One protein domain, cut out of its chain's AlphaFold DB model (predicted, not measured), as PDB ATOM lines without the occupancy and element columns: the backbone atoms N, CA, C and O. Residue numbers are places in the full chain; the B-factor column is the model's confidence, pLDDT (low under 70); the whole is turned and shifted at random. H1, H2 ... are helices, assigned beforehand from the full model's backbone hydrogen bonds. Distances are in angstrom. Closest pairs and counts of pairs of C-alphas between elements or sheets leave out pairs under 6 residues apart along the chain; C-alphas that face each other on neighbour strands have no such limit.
ATOM      1  N   TRP A  56      26.201  55.585  14.271       93.94
ATOM      2  CA  TRP A  56      27.303  54.673  13.988       93.94
ATOM      3  C   TRP A  56      26.762  53.326  13.509       93.94
ATOM      4  O   TRP A  56      25.914  52.757  14.193       93.94
ATOM      5  N   ASP A  57      27.318  52.770  12.429       91.44
ATOM      6  CA  ASP A  57      26.857  51.508  11.826       91.44
ATOM      7  C   ASP A  57      26.692  50.365  12.842       91.44
ATOM      8  O   ASP A  57      25.728  49.607  12.784       91.44
ATOM      9  N   ALA A  58      27.589  50.263  13.828       91.81
ATOM     10  CA  ALA A  58      27.516  49.234  14.866       91.81
ATOM     11  C   ALA A  58      26.224  49.301  15.707       91.81
ATOM     12  O   ALA A  58      25.766  48.279  16.213       91.81
ATOM     13  N   ARG A  59      25.606  50.482  15.847       95.25
ATOM     14  CA  ARG A  59      24.335  50.652  16.567       95.25
ATOM     15  C   ARG A  59      23.144  50.080  15.799       95.25
ATOM     16  O   ARG A  59      22.136  49.764  16.420       95.25
ATOM     17  N   LEU A  60      23.250  49.884  14.485       96.44
ATOM     18  CA  LEU A  60      22.172  49.292  13.685       96.44
ATOM     19  C   LEU A  60      21.890  47.834  14.076       96.44
ATOM     20  O   LEU A  60      20.746  47.394  13.984       96.44
ATOM     21  N   PHE A  61      22.879  47.119  14.620       95.69
ATOM     22  CA  PHE A  61      22.672  45.794  15.220       95.69
ATOM     23  C   PHE A  61      21.814  45.820  16.492       95.69
ATOM     24  O   PHE A  61      21.280  44.794  16.881       95.69
ATOM     25  N   LEU A  62      21.682  46.970  17.152       95.56
ATOM     26  CA  LEU A  62      20.782  47.132  18.297       95.56
ATOM     27  C   LEU A  62      19.427  47.696  17.873       95.56
ATOM     28  O   LEU A  62      18.415  47.419  18.502       95.56
ATOM     29  N   TYR A  63      19.406  48.544  16.843       97.31
ATOM     30  CA  TYR A  63      18.223  49.347  16.517       97.31
ATOM     31  C   TYR A  63      17.357  48.739  15.419       97.31
ATOM     32  O   TYR A  63      16.151  48.960  15.410       97.31
ATOM     33  N   VAL A  64      17.971  48.023  14.478       96.88
ATOM     34  CA  VAL A  64      17.310  47.530  13.264       96.88
ATOM     35  C   VAL A  64      17.291  46.009  13.253       96.88
ATOM     36  O   VAL A  64      16.218  45.429  13.132       96.88
ATOM     37  N   GLU A  65      18.453  45.370  13.436       96.44
ATOM     38  CA  GLU A  65      18.597  43.905  13.370       96.44
ATOM     39  C   GLU A  65      17.572  43.124  14.216       96.44
ATOM     40  O   GLU A  65      16.984  42.195  13.668       96.44
ATOM     41  N   PRO A  66      17.250  43.505  15.471       95.06
ATOM     42  CA  PRO A  66      16.306  42.733  16.288       95.06
ATOM     43  C   PRO A  66      14.873  42.692  15.742       95.06
ATOM     44  O   PRO A  66      14.059  41.897  16.203       95.06
ATOM     45  N   SER A  67      14.535  43.586  14.811       94.06
ATOM     46  CA  SER A  67      13.217  43.671  14.175       94.06
ATOM     47  C   SER A  67      13.168  43.004  12.797       94.06
ATOM     48  O   SER A  67      12.125  43.074  12.147       94.06
ATOM     49  N   LEU A  68      14.269  42.398  12.347       94.06
ATOM     50  CA  LEU A  68      14.355  41.673  11.082       94.06
ATOM     51  C   LEU A  68      14.155  40.173  11.319       94.06
ATOM     52  O   LEU A  68      14.710  39.598  12.256       94.06
ATOM     53  N   ASP A  69      13.403  39.527  10.435       86.88
ATOM     54  CA  ASP A  69      13.275  38.069  10.380       86.88
ATOM     55  C   ASP A  69      14.548  37.442   9.794       86.88
ATOM     56  O   ASP A  69      14.924  36.311  10.117       86.88
ATOM     57  N   THR A  70      15.217  38.180   8.904       77.94
ATOM     58  CA  THR A  70      16.480  37.766   8.298       77.94
ATOM     59  C   THR A  70      17.670  38.305   9.091       77.94
ATOM     60  O   THR A  70      17.795  39.499   9.349       77.94
ATOM     61  N   GLY A  71      18.578  37.409   9.489       77.69
ATOM     62  CA  GLY A  71      19.795  37.800  10.201       77.69
ATOM     63  C   GLY A  71      20.690  38.712   9.354       77.69
ATOM     64  O   GLY A  71      20.848  38.507   8.148       77.69
ATOM     65  N   VAL A  72      21.315  39.700   9.996       87.06
ATOM     66  CA  VAL A  72      22.235  40.638   9.339       87.06
ATOM     67  C   VAL A  72      23.669  40.130   9.433       87.06
ATOM     68  O   VAL A  72      24.223  39.977  10.518       87.06
ATOM     69  N   MET A  73      24.299  39.900   8.280       81.06
ATOM     70  CA  MET A  73      25.649  39.323   8.219       81.06
ATOM     71  C   MET A  73      26.761  40.347   8.465       81.06
ATOM     72  O   MET A  73      27.848  39.986   8.907       81.06
ATOM     73  N   SER A  74      26.529  41.616   8.119       91.56
ATOM     74  CA  SER A  74      27.517  42.692   8.253       91.56
ATOM     75  C   SER A  74      26.848  44.061   8.196       91.56
ATOM     76  O   SER A  74      25.685  44.175   7.811       91.56
ATOM     77  N   THR A  75      27.601  45.117   8.505       91.94
ATOM     78  CA  THR A  75      27.109  46.493   8.371       91.94
ATOM     79  C   THR A  75      26.651  46.807   6.944       91.94
ATOM     80  O   THR A  75      25.700  47.567   6.776       91.94
ATOM     81  N   GLU A  76      27.275  46.217   5.913       92.25
ATOM     82  CA  GLU A  76      26.909  46.398   4.493       92.25
ATOM     83  C   GLU A  76      25.463  46.016   4.190       92.25
ATOM     84  O   GLU A  76      24.828  46.621   3.332       92.25
ATOM     85  N   SER A  77      24.902  45.054   4.922       93.50
ATOM     86  CA  SER A  77      23.503  44.672   4.745       93.50
ATOM     87  C   SER A  77      22.553  45.843   5.018       93.50
ATOM     88  O   SER A  77      21.522  45.945   4.362       93.50
ATOM     89  N   PHE A  78      22.915  46.774   5.909       95.25
ATOM     90  CA  PHE A  78      22.108  47.968   6.180       95.25
ATOM     91  C   PHE A  78      22.126  49.000   5.044       95.25
ATOM     92  O   PHE A  78      21.385  49.975   5.112       95.25
ATOM     93  N   LEU A  79      22.922  48.805   3.988       94.31
ATOM     94  CA  LEU A  79      22.844  49.615   2.768       94.31
ATOM     95  C   LEU A  79      21.783  49.111   1.783       94.31
ATOM     96  O   LEU A  79      21.526  49.771   0.780       94.31
ATOM     97  N   MET A  80      21.161  47.962   2.051       94.25
ATOM     98  CA  MET A  80      20.138  47.389   1.181       94.25
ATOM     99  C   MET A  80      18.764  47.998   1.494       94.25
ATOM    100  O   MET A  80      18.275  47.827   2.614       94.25
ATOM    101  N   PRO A  81      18.073  48.626   0.523       95.62
ATOM    102  CA  PRO A  81      16.731  49.170   0.740       95.62
ATOM    103  C   PRO A  81      15.709  48.154   1.270       95.62
ATOM    104  O   PRO A  81      14.809  48.520   2.025       95.62
ATOM    105  N   SER A  82      15.869  46.870   0.931       94.38
ATOM    106  CA  SER A  82      15.000  45.787   1.404       94.38
ATOM    107  C   SER A  82      15.023  45.620   2.925       94.38
ATOM    108  O   SER A  82      13.971  45.382   3.512       94.38
ATOM    109  N   VAL A  83      16.182  45.811   3.570       95.50
ATOM    110  CA  VAL A  83      16.316  45.749   5.037       95.50
ATOM    111  C   VAL A  83      15.465  46.831   5.694       95.50
ATOM    112  O   VAL A  83      14.760  46.579   6.665       95.50
ATOM    113  N   TRP A  84      15.465  48.034   5.123       95.81
ATOM    114  CA  TRP A  84      14.669  49.148   5.632       95.81
ATOM    115  C   TRP A  84      13.178  48.981   5.347       95.81
ATOM    116  O   TRP A  84      12.355  49.383   6.167       95.81
ATOM    117  N   SER A  85      12.809  48.368   4.221       94.31
ATOM    118  CA  SER A  85      11.419  47.996   3.942       94.31
ATOM    119  C   SER A  85      10.884  46.970   4.944       94.31
ATOM    120  O   SER A  85       9.775  47.146   5.450       94.31
ATOM    121  N   GLU A  86      11.672  45.941   5.257       94.75
ATOM    122  CA  GLU A  86      11.347  44.927   6.266       94.75
ATOM    123  C   GLU A  86      11.236  45.555   7.660       94.75
ATOM    124  O   GLU A  86      10.189  45.453   8.300       94.75
ATOM    125  N   PHE A  87      12.255  46.312   8.075       95.94
ATOM    126  CA  PHE A  87      12.270  47.030   9.348       95.94
ATOM    127  C   PHE A  87      11.046  47.933   9.520       95.94
ATOM    128  O   PHE A  87      10.330  47.843  10.516       95.94
ATOM    129  N   LYS A  88      10.748  48.760   8.510       95.12
ATOM    130  CA  LYS A  88       9.592  49.665   8.495       95.12
ATOM    131  C   LYS A  88       8.265  48.917   8.619       95.12
ATOM    132  O   LYS A  88       7.341  49.427   9.248       95.12
ATOM    133  N   SER A  89       8.156  47.728   8.025       93.88
ATOM    134  CA  SER A  89       6.980  46.865   8.179       93.88
ATOM    135  C   SER A  89       6.878  46.309   9.599       93.88
ATOM    136  O   SER A  89       5.806  46.375  10.201       93.88
ATOM    137  N   SER A  90       7.989  45.818  10.149       94.38
ATOM    138  CA  SER A  90       8.066  45.218  11.484       94.38
ATOM    139  C   SER A  90       7.633  46.199  12.580       94.38
ATOM    140  O   SER A  90       6.699  45.932  13.344       94.38
ATOM    141  N   ILE A  91       8.207  47.407  12.579       95.69
ATOM    142  CA  ILE A  91       7.918  48.409  13.616       95.69
ATOM    143  C   ILE A  91       6.561  49.105  13.448       95.69
ATOM    144  O   ILE A  91       6.118  49.779  14.370       95.69
ATOM    145  N   SER A  92       5.873  48.936  12.312       93.81
ATOM    146  CA  SER A  92       4.583  49.604  12.049       93.81
ATOM    147  C   SER A  92       3.448  49.176  12.989       93.81
ATOM    148  O   SER A  92       2.420  49.849  13.075       93.81
ATOM    149  N   SER A  93       3.630  48.046  13.675       92.44
ATOM    150  CA  SER A  93       2.699  47.512  14.670       92.44
ATOM    151  C   SER A  93       2.990  47.984  16.099       92.44
ATOM    152  O   SER A  93       2.182  47.739  16.995       92.44
ATOM    153  N   LEU A  94       4.123  48.658  16.314       95.81
ATOM    154  CA  LEU A  94       4.589  49.119  17.617       95.81
ATOM    155  C   LEU A  94       4.285  50.605  17.801       95.81
ATOM    156  O   LEU A  94       4.279  51.383  16.848       95.81
ATOM    157  N   ASP A  95       4.081  51.018  19.049       97.31
ATOM    158  CA  ASP A  95       4.215  52.424  19.409       97.31
ATOM    159  C   ASP A  95       5.682  52.783  19.696       97.31
ATOM    160  O   ASP A  95       6.543  51.925  19.923       97.31
ATOM    161  N   ARG A  96       5.954  54.089  19.719       97.69
ATOM    162  CA  ARG A  96       7.291  54.646  19.929       97.69
ATOM    163  C   ARG A  96       7.931  54.202  21.250       97.69
ATOM    164  O   ARG A  96       9.131  53.948  21.266       97.69
ATOM    165  N   SER A  97       7.169  54.138  22.347       98.31
ATOM    166  CA  SER A  97       7.697  53.738  23.663       98.31
ATOM    167  C   SER A  97       8.103  52.276  23.637       98.31
ATOM    168  O   SER A  97       9.228  51.948  23.999       98.31
ATOM    169  N   THR A  98       7.227  51.421  23.104       98.25
ATOM    170  CA  THR A  98       7.477  49.983  22.981       98.25
ATOM    171  C   THR A  98       8.736  49.691  22.157       98.25
ATOM    172  O   THR A  98       9.549  48.858  22.555       98.25
ATOM    173  N   PHE A  99       8.947  50.399  21.040       98.38
ATOM    174  CA  PHE A  99      10.169  50.246  20.242       98.38
ATOM    175  C   PHE A  99      11.432  50.717  20.984       98.38
ATOM    176  O   PHE A  99      12.464  50.053  20.955       98.38
ATOM    177  N   ILE A 100      11.372  51.856  21.676       98.56
ATOM    178  CA  ILE A 100      12.521  52.362  22.440       98.56
ATOM    179  C   ILE A 100      12.888  51.403  23.578       98.56
ATOM    180  O   ILE A 100      14.066  51.114  23.796       98.56
ATOM    181  N   GLU A 101      11.886  50.910  24.303       98.25
ATOM    182  CA  GLU A 101      12.066  49.978  25.412       98.25
ATOM    183  C   GLU A 101      12.669  48.652  24.940       98.25
ATOM    184  O   GLU A 101      13.583  48.146  25.593       98.25
ATOM    185  N   SER A 102      12.233  48.119  23.792       97.81
ATOM    186  CA  SER A 102      12.785  46.870  23.254       97.81
ATOM    187  C   SER A 102      14.278  46.993  22.935       97.81
ATOM    188  O   SER A 102      15.051  46.106  23.297       97.81
ATOM    189  N   VAL A 103      14.706  48.123  22.363       98.12
ATOM    190  CA  VAL A 103      16.124  48.418  22.101       98.12
ATOM    191  C   VAL A 103      16.934  48.485  23.397       98.12
ATOM    192  O   VAL A 103      18.031  47.928  23.473       98.12
ATOM    193  N   VAL A 104      16.419  49.161  24.430       97.75
ATOM    194  CA  VAL A 104      17.116  49.277  25.721       97.75
ATOM    195  C   VAL A 104      17.251  47.911  26.393       97.75
ATOM    196  O   VAL A 104      18.333  47.580  26.875       97.75
ATOM    197  N   ILE A 105      16.188  47.105  26.390       97.31
ATOM    198  CA  ILE A 105      16.198  45.754  26.963       97.31
ATOM    199  C   ILE A 105      17.204  44.859  26.231       97.31
ATOM    200  O   ILE A 105      17.984  44.167  26.888       97.31
ATOM    201  N   ASP A 106      17.232  44.893  24.895       96.94
ATOM    202  CA  ASP A 106      18.197  44.119  24.107       96.94
ATOM    203  C   ASP A 106      19.641  44.538  24.420       96.94
ATOM    204  O   ASP A 106      20.490  43.696  24.717       96.94
ATOM    205  N   TRP A 107      19.918  45.844  24.465       96.81
ATOM    206  CA  TRP A 107      21.236  46.355  24.846       96.81
ATOM    207  C   TRP A 107      21.667  45.896  26.249       96.81
ATOM    208  O   TRP A 107      22.794  45.418  26.416       96.81
ATOM    209  N   MET A 108      20.781  45.997  27.246       95.94
ATOM    210  CA  MET A 108      21.056  45.539  28.614       95.94
ATOM    211  C   MET A 108      21.349  44.033  28.657       95.94
ATOM    212  O   MET A 108      22.318  43.618  29.287       95.94
ATOM    213  N   SER A 109      20.561  43.228  27.940       96.00
ATOM    214  CA  SER A 109      20.750  41.775  27.838       96.00
ATOM    215  C   SER A 109      22.094  41.419  27.197       96.00
ATOM    216  O   SER A 109      22.862  40.623  27.738       96.00
ATOM    217  N   ARG A 110      22.448  42.049  26.067       95.12
ATOM    218  CA  ARG A 110      23.747  41.829  25.406       95.12
ATOM    219  C   ARG A 110      24.916  42.211  26.312       95.12
ATOM    220  O   ARG A 110      25.915  41.499  26.338       95.12
ATOM    221  N   ARG A 111      24.788  43.300  27.072       94.56
ATOM    222  CA  ARG A 111      25.789  43.742  28.049       94.56
ATOM    223  C   ARG A 111      25.977  42.721  29.175       94.56
ATOM    224  O   ARG A 111      27.106  42.321  29.443       94.56
ATOM    225  N   GLU A 112      24.890  42.250  29.778       95.44
ATOM    226  CA  GLU A 112      24.938  41.218  30.822       95.44
ATOM    227  C   GLU A 112      25.560  39.908  30.306       95.44
ATOM    228  O   GLU A 112      26.408  39.318  30.973       95.44
ATOM    229  N   ASN A 113      25.235  39.501  29.074       96.25
ATOM    230  CA  ASN A 113      25.809  38.311  28.433       96.25
ATOM    231  C   ASN A 113      27.326  38.405  28.195       96.25
ATOM    232  O   ASN A 113      27.997  37.377  28.093       96.25
ATOM    233  N   LEU A 114      27.881  39.618  28.126       95.62
ATOM    234  CA  LEU A 114      29.326  39.857  28.061       95.62
ATOM    235  C   LEU A 114      29.998  39.846  29.447       95.62
ATOM    236  O   LEU A 114      31.216  39.975  29.535       95.62
ATOM    237  N   GLY A 115      29.229  39.659  30.524       95.62
ATOM    238  CA  GLY A 115      29.717  39.693  31.903       95.62
ATOM    239  C   GLY A 115      29.954  41.107  32.439       95.62
ATOM    240  O   GLY A 115      30.634  41.269  33.452       95.62
ATOM    241  N   GLU A 116      29.418  42.127  31.766       94.31
ATOM    242  CA  GLU A 116      29.561  43.525  32.164       94.31
ATOM    243  C   GLU A 116      28.602  43.891  33.303       94.31
ATOM    244  O   GLU A 116      27.497  43.361  33.422       94.31
ATOM    245  N   THR A 117      29.005  44.848  34.145       90.69
ATOM    246  CA  THR A 117      28.158  45.308  35.254       90.69
ATOM    247  C   THR A 117      26.943  46.094  34.757       90.69
ATOM    248  O   THR A 117      27.051  46.906  33.830       90.69
ATOM    249  N   MET A 118      25.804  45.876  35.422       89.50
ATOM    250  CA  MET A 118      24.562  46.643  35.268       89.50
ATOM    251  C   MET A 118      24.355  47.672  36.383       89.50
ATOM    252  O   MET A 118      23.367  48.401  36.369       89.50
ATOM    253  N   ASP A 119      25.273  47.738  37.346       91.12
ATOM    254  CA  ASP A 119      25.204  48.674  38.459       91.12
ATOM    255  C   ASP A 119      25.801  50.040  38.063       91.12
ATOM    256  O   ASP A 119      27.017  50.134  37.861       91.12
ATOM    257  N   PRO A 120      24.995  51.120  38.005       89.31
ATOM    258  CA  PRO A 120      25.482  52.463  37.682       89.31
ATOM    259  C   PRO A 120      26.501  53.007  38.688       89.31
ATOM    260  O   PRO A 120      27.244  53.932  38.366       89.31
ATOM    261  N   SER A 121      26.544  52.456  39.907       92.75
ATOM    262  CA  SER A 121      27.562  52.815  40.896       92.75
ATOM    263  C   SER A 121      28.940  52.248  40.535       92.75
ATOM    264  O   SER A 121      29.964  52.865  40.830       92.75
ATOM    265  N   SER A 122      28.953  51.109  39.836       93.06
ATOM    266  CA  SER A 122      30.150  50.425  39.350       93.06
ATOM    267  C   SER A 122      30.602  50.936  37.975       93.06
ATOM    268  O   SER A 122      31.804  51.016  37.724       93.06
ATOM    269  N   ASP A 123      29.667  51.320  37.096       94.06
ATOM    270  CA  ASP A 123      29.964  52.012  35.833       94.06
ATOM    271  C   ASP A 123      29.047  53.237  35.628       94.06
ATOM    272  O   ASP A 123      27.882  53.089  35.241       94.06
ATOM    273  N   PRO A 124      29.573  54.468  35.791       93.75
ATOM    274  CA  PRO A 124      28.782  55.687  35.654       93.75
ATOM    275  C   PRO A 124      28.339  55.971  34.210       93.75
ATOM    276  O   PRO A 124      27.542  56.881  33.990       93.75
ATOM    277  N   ARG A 125      28.836  55.230  33.206       94.50
ATOM    278  CA  ARG A 125      28.440  55.410  31.800       94.50
ATOM    279  C   ARG A 125      27.143  54.698  31.436       94.50
ATOM    280  O   ARG A 125      26.615  54.982  30.363       94.50
ATOM    281  N   ILE A 126      26.611  53.819  32.289       94.94
ATOM    282  CA  ILE A 126      25.398  53.042  31.987       94.94
ATOM    283  C   ILE A 126      24.216  53.963  31.679       94.94
ATOM    284  O   ILE A 126      23.614  53.832  30.617       94.94
ATOM    285  N   LEU A 127      23.919  54.919  32.563       96.06
ATOM    286  CA  LEU A 127      22.761  55.801  32.391       96.06
ATOM    287  C   LEU A 127      22.903  56.713  31.156       96.06
ATOM    288  O   LEU A 127      22.005  56.670  30.320       96.06
ATOM    289  N   PRO A 128      24.033  57.421  30.934       96.69
ATOM    290  CA  PRO A 128      24.217  58.192  29.699       96.69
ATOM    291  C   PRO A 128      24.154  57.344  28.420       96.69
ATOM    292  O   PRO A 128      23.682  57.801  27.382       96.69
ATOM    293  N   THR A 129      24.634  56.097  28.469       95.50
ATOM    294  CA  THR A 129      24.584  55.195  27.307       95.50
ATOM    295  C   THR A 129      23.153  54.751  27.021       95.50
ATOM    296  O   THR A 129      22.734  54.758  25.865       95.50
ATOM    297  N   MET A 130      22.384  54.432  28.064       96.31
ATOM    298  CA  MET A 130      20.963  54.115  27.957       96.31
ATOM    299  C   MET A 130      20.171  55.291  27.375       96.31
ATOM    300  O   MET A 130      19.418  55.098  26.425       96.31
ATOM    301  N   GLU A 131      20.386  56.505  27.887       97.75
ATOM    302  CA  GLU A 131      19.759  57.730  27.370       97.75
ATOM    303  C   GLU A 131      20.090  57.936  25.883       97.75
ATOM    304  O   GLU A 131      19.200  58.210  25.080       97.75
ATOM    305  N   SER A 132      21.345  57.696  25.479       97.44
ATOM    306  CA  SER A 132      21.735  57.729  24.067       97.44
ATOM    307  C   SER A 132      21.004  56.669  23.235       97.44
ATOM    308  O   SER A 132      20.580  56.951  22.117       97.44
ATOM    309  N   HIS A 133      20.821  55.449  23.742       97.88
ATOM    310  CA  HIS A 133      20.036  54.445  23.024       97.88
ATOM    311  C   HIS A 133      18.579  54.876  22.856       97.88
ATOM    312  O   HIS A 133      18.055  54.752  21.754       97.88
ATOM    313  N   GLN A 134      17.967  55.450  23.895       98.38
ATOM    314  CA  GLN A 134      16.589  55.947  23.856       98.38
ATOM    315  C   GLN A 134      16.398  57.100  22.867       98.38
ATOM    316  O   GLN A 134      15.424  57.120  22.113       98.38
ATOM    317  N   GLU A 135      17.324  58.058  22.850       98.06
ATOM    318  CA  GLU A 135      17.272  59.203  21.941       98.06
ATOM    319  C   GLU A 135      17.382  58.754  20.478       98.06
ATOM    320  O   GLU A 135      16.538  59.101  19.647       98.06
ATOM    321  N   PHE A 136      18.393  57.939  20.160       98.25
ATOM    322  CA  PHE A 136      18.644  57.521  18.784       98.25
ATOM    323  C   PHE A 136      17.577  56.553  18.266       98.25
ATOM    324  O   PHE A 136      17.161  56.704  17.117       98.25
ATOM    325  N   SER A 137      17.108  55.591  19.068       98.38
ATOM    326  CA  SER A 137      16.019  54.700  18.645       98.38
ATOM    327  C   SER A 137      14.700  55.464  18.503       98.38
ATOM    328  O   SER A 137      13.975  55.266  17.530       98.38
ATOM    329  N   GLY A 138      14.428  56.430  19.384       98.38
ATOM    330  CA  GLY A 138      13.269  57.305  19.249       98.38
ATOM    331  C   GLY A 138      13.282  58.110  17.949       98.38
ATOM    332  O   GLY A 138      12.296  58.103  17.218       98.38
ATOM    333  N   GLY A 139      14.411  58.744  17.617       98.00
ATOM    334  CA  GLY A 139      14.559  59.472  16.354       98.00
ATOM    335  C   GLY A 139      14.440  58.573  15.117       98.00
ATOM    336  O   GLY A 139      13.843  58.975  14.118       98.00
ATOM    337  N   LEU A 140      14.956  57.341  15.191       98.06
ATOM    338  CA  LEU A 140      14.817  56.346  14.127       98.06
ATOM    339  C   LEU A 140      13.343  56.013  13.873       98.06
ATOM    340  O   LEU A 140      12.891  56.062  12.728       98.06
ATOM    341  N   PHE A 141      12.592  55.725  14.940       98.19
ATOM    342  CA  PHE A 141      11.158  55.452  14.861       98.19
ATOM    343  C   PHE A 141      10.405  56.625  14.223       98.19
ATOM    344  O   PHE A 141       9.633  56.430  13.283       98.19
ATOM    345  N   ASP A 142      10.691  57.852  14.669       96.44
ATOM    346  CA  ASP A 142      10.033  59.064  14.177       96.44
ATOM    347  C   ASP A 142      10.254  59.271  12.663       96.44
ATOM    348  O   ASP A 142       9.315  59.604  11.931       96.44
ATOM    349  N   ILE A 143      11.472  59.031  12.157       95.62
ATOM    350  CA  ILE A 143      11.766  59.125  10.715       95.62
ATOM    351  C   ILE A 143      11.081  58.016   9.918       95.62
ATOM    352  O   ILE A 143      10.512  58.297   8.855       95.62
ATOM    353  N   MET A 144      11.104  56.774  10.405       96.50
ATOM    354  CA  MET A 144      10.460  55.655   9.713       96.50
ATOM    355  C   MET A 144       8.944  55.843   9.620       96.50
ATOM    356  O   MET A 144       8.374  55.681   8.535       96.50
ATOM    357  N   GLU A 145       8.298  56.261  10.711       95.12
ATOM    358  CA  GLU A 145       6.863  56.546  10.733       95.12
ATOM    359  C   GLU A 145       6.504  57.720   9.826       95.12
ATOM    360  O   GLU A 145       5.558  57.624   9.040       95.12
ATOM    361  N   LYS A 146       7.288  58.806   9.840       93.69
ATOM    362  CA  LYS A 146       7.074  59.939   8.928       93.69
ATOM    363  C   LYS A 146       7.167  59.503   7.466       93.69
ATOM    364  O   LYS A 146       6.277  59.818   6.677       93.69
ATOM    365  N   SER A 147       8.196  58.729   7.113       94.56
ATOM    366  CA  SER A 147       8.343  58.152   5.773       94.56
ATOM    367  C   SER A 147       7.169  57.230   5.416       94.56
ATOM    368  O   SER A 147       6.744  57.186   4.262       94.56
ATOM    369  N   ARG A 148       6.625  56.464   6.371       93.44
ATOM    370  CA  ARG A 148       5.484  55.556   6.149       93.44
ATOM    371  C   ARG A 148       4.193  56.322   5.898       93.44
ATOM    372  O   ARG A 148       3.536  56.080   4.892       93.44
ATOM    373  N   LEU A 149       3.854  57.243   6.792       93.12
ATOM    374  CA  LEU A 149       2.596  57.986   6.768       93.12
ATOM    375  C   LEU A 149       2.508  58.949   5.582       93.12
ATOM    376  O   LEU A 149       1.423  59.167   5.053       93.12
ATOM    377  N   GLN A 150       3.639  59.523   5.165       93.62
ATOM    378  CA  GLN A 150       3.687  60.496   4.071       93.62
ATOM    379  C   GLN A 150       4.040  59.863   2.717       93.62
ATOM    380  O   GLN A 150       4.027  60.560   1.708       93.62
ATOM    381  N   GLY A 151       4.364  58.564   2.677       92.31
ATOM    382  CA  GLY A 151       4.780  57.883   1.447       92.31
ATOM    383  C   GLY A 151       6.078  58.438   0.848       92.31
ATOM    384  O   GLY A 151       6.283  58.352  -0.358       92.31
ATOM    385  N   ILE A 152       6.939  59.033   1.678       92.06
ATOM    386  CA  ILE A 152       8.166  59.697   1.228       92.06
ATOM    387  C   ILE A 152       9.303  58.672   1.177       92.06
ATOM    388  O   ILE A 152       9.522  57.977   2.180       92.06
TER     389      ILE A 152
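AT A GLANCE: This is residues 56 to 152 of the 178 residues of an uncharacterized protein of Candidatus Poseidoniales archaeon (UniProt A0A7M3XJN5). A long helical hairpin, H4 and H5, is the backbone of this model: its two helices cross obliquely near the start of H4 and spread apart toward the loop of residues 114 to 125 that joins them at one end of the long axis. Two shorter helices pack on the hairpin, H1 with its end at Tyr 63 on H4 and H3 across H5 near its later end, while the short H2 packs on H1 and stays apart from both hairpin helices. The printed part has 97 residues with five named helices, H1 to H5 in order along the chain, and no named strand; its class is all helix. It is compact, with a radius of gyration of the C-alphas of 14.3 A, yet elongated in outline, spanning 46 by 27 by 21 A.

IN THESE COORDINATES: H1 covers residues 57 to 63 and begins at C-alpha 57, (26.857, 51.508, 11.826). H2 covers residues 75 to 79, and H3 residues 81 to 91, 15.6 A from first to last C-alpha. H4, residues 96 to 113, measures 26.1 A and begins at C-alpha 96, (7.291, 54.646, 19.929). H5, residues 126 to 150, is the longest helix at 36.1 A and ends at C-alpha 150, (3.687, 60.496, 4.071).

HOW THE PARTS SIT: H1 touches H2, with the C-alphas of Asp 57 and Thr 75 closest at 6.1 A. H1 also touches H4, which meets it with residues 103 to 107 alone; the closest C-alphas, of Tyr 63 and Val 103, are 6.0 A apart. H1 and H4 run opposite ways at a steep tilt of 69 degrees, only just short of about perpendicular. H2 is apart from H4 and H5, and H1 is apart from H3. H3 touches H5, about perpendicular at 78 degrees, through residues 141 to 148 of H5 alone; the closest C-alphas, of Lys 88 and Met 144, are 6.2 A apart. H4 and H5 form a helical hairpin, running opposite ways at a steep tilt of 40 degrees. H4 touches H5 with residues 96 to 104 alone, and the closest C-alphas, of Ile 100 and Gln 134, are 5.6 A apart. In H3, H4 and H5 every O i to N i+4 pair is within hydrogen-bond range; in H1 it is 1 of 3, with 4 of 4 O i to N i+3 pairs within range, and in H2 it is 0 of 1, with 2 of 2.

THE WHOLE: The two C-alphas farthest apart, those of Ser 122 and Gly 151, are 46.2 A apart. The printed part has no cut. The links H1 to H2 and H4 to H5 are long, with 11 and 12 residues, while H2 to H3 and H3 to H4 are tight. The mean pLDDT of the printed part is 94.6, and no printed residue is under 70.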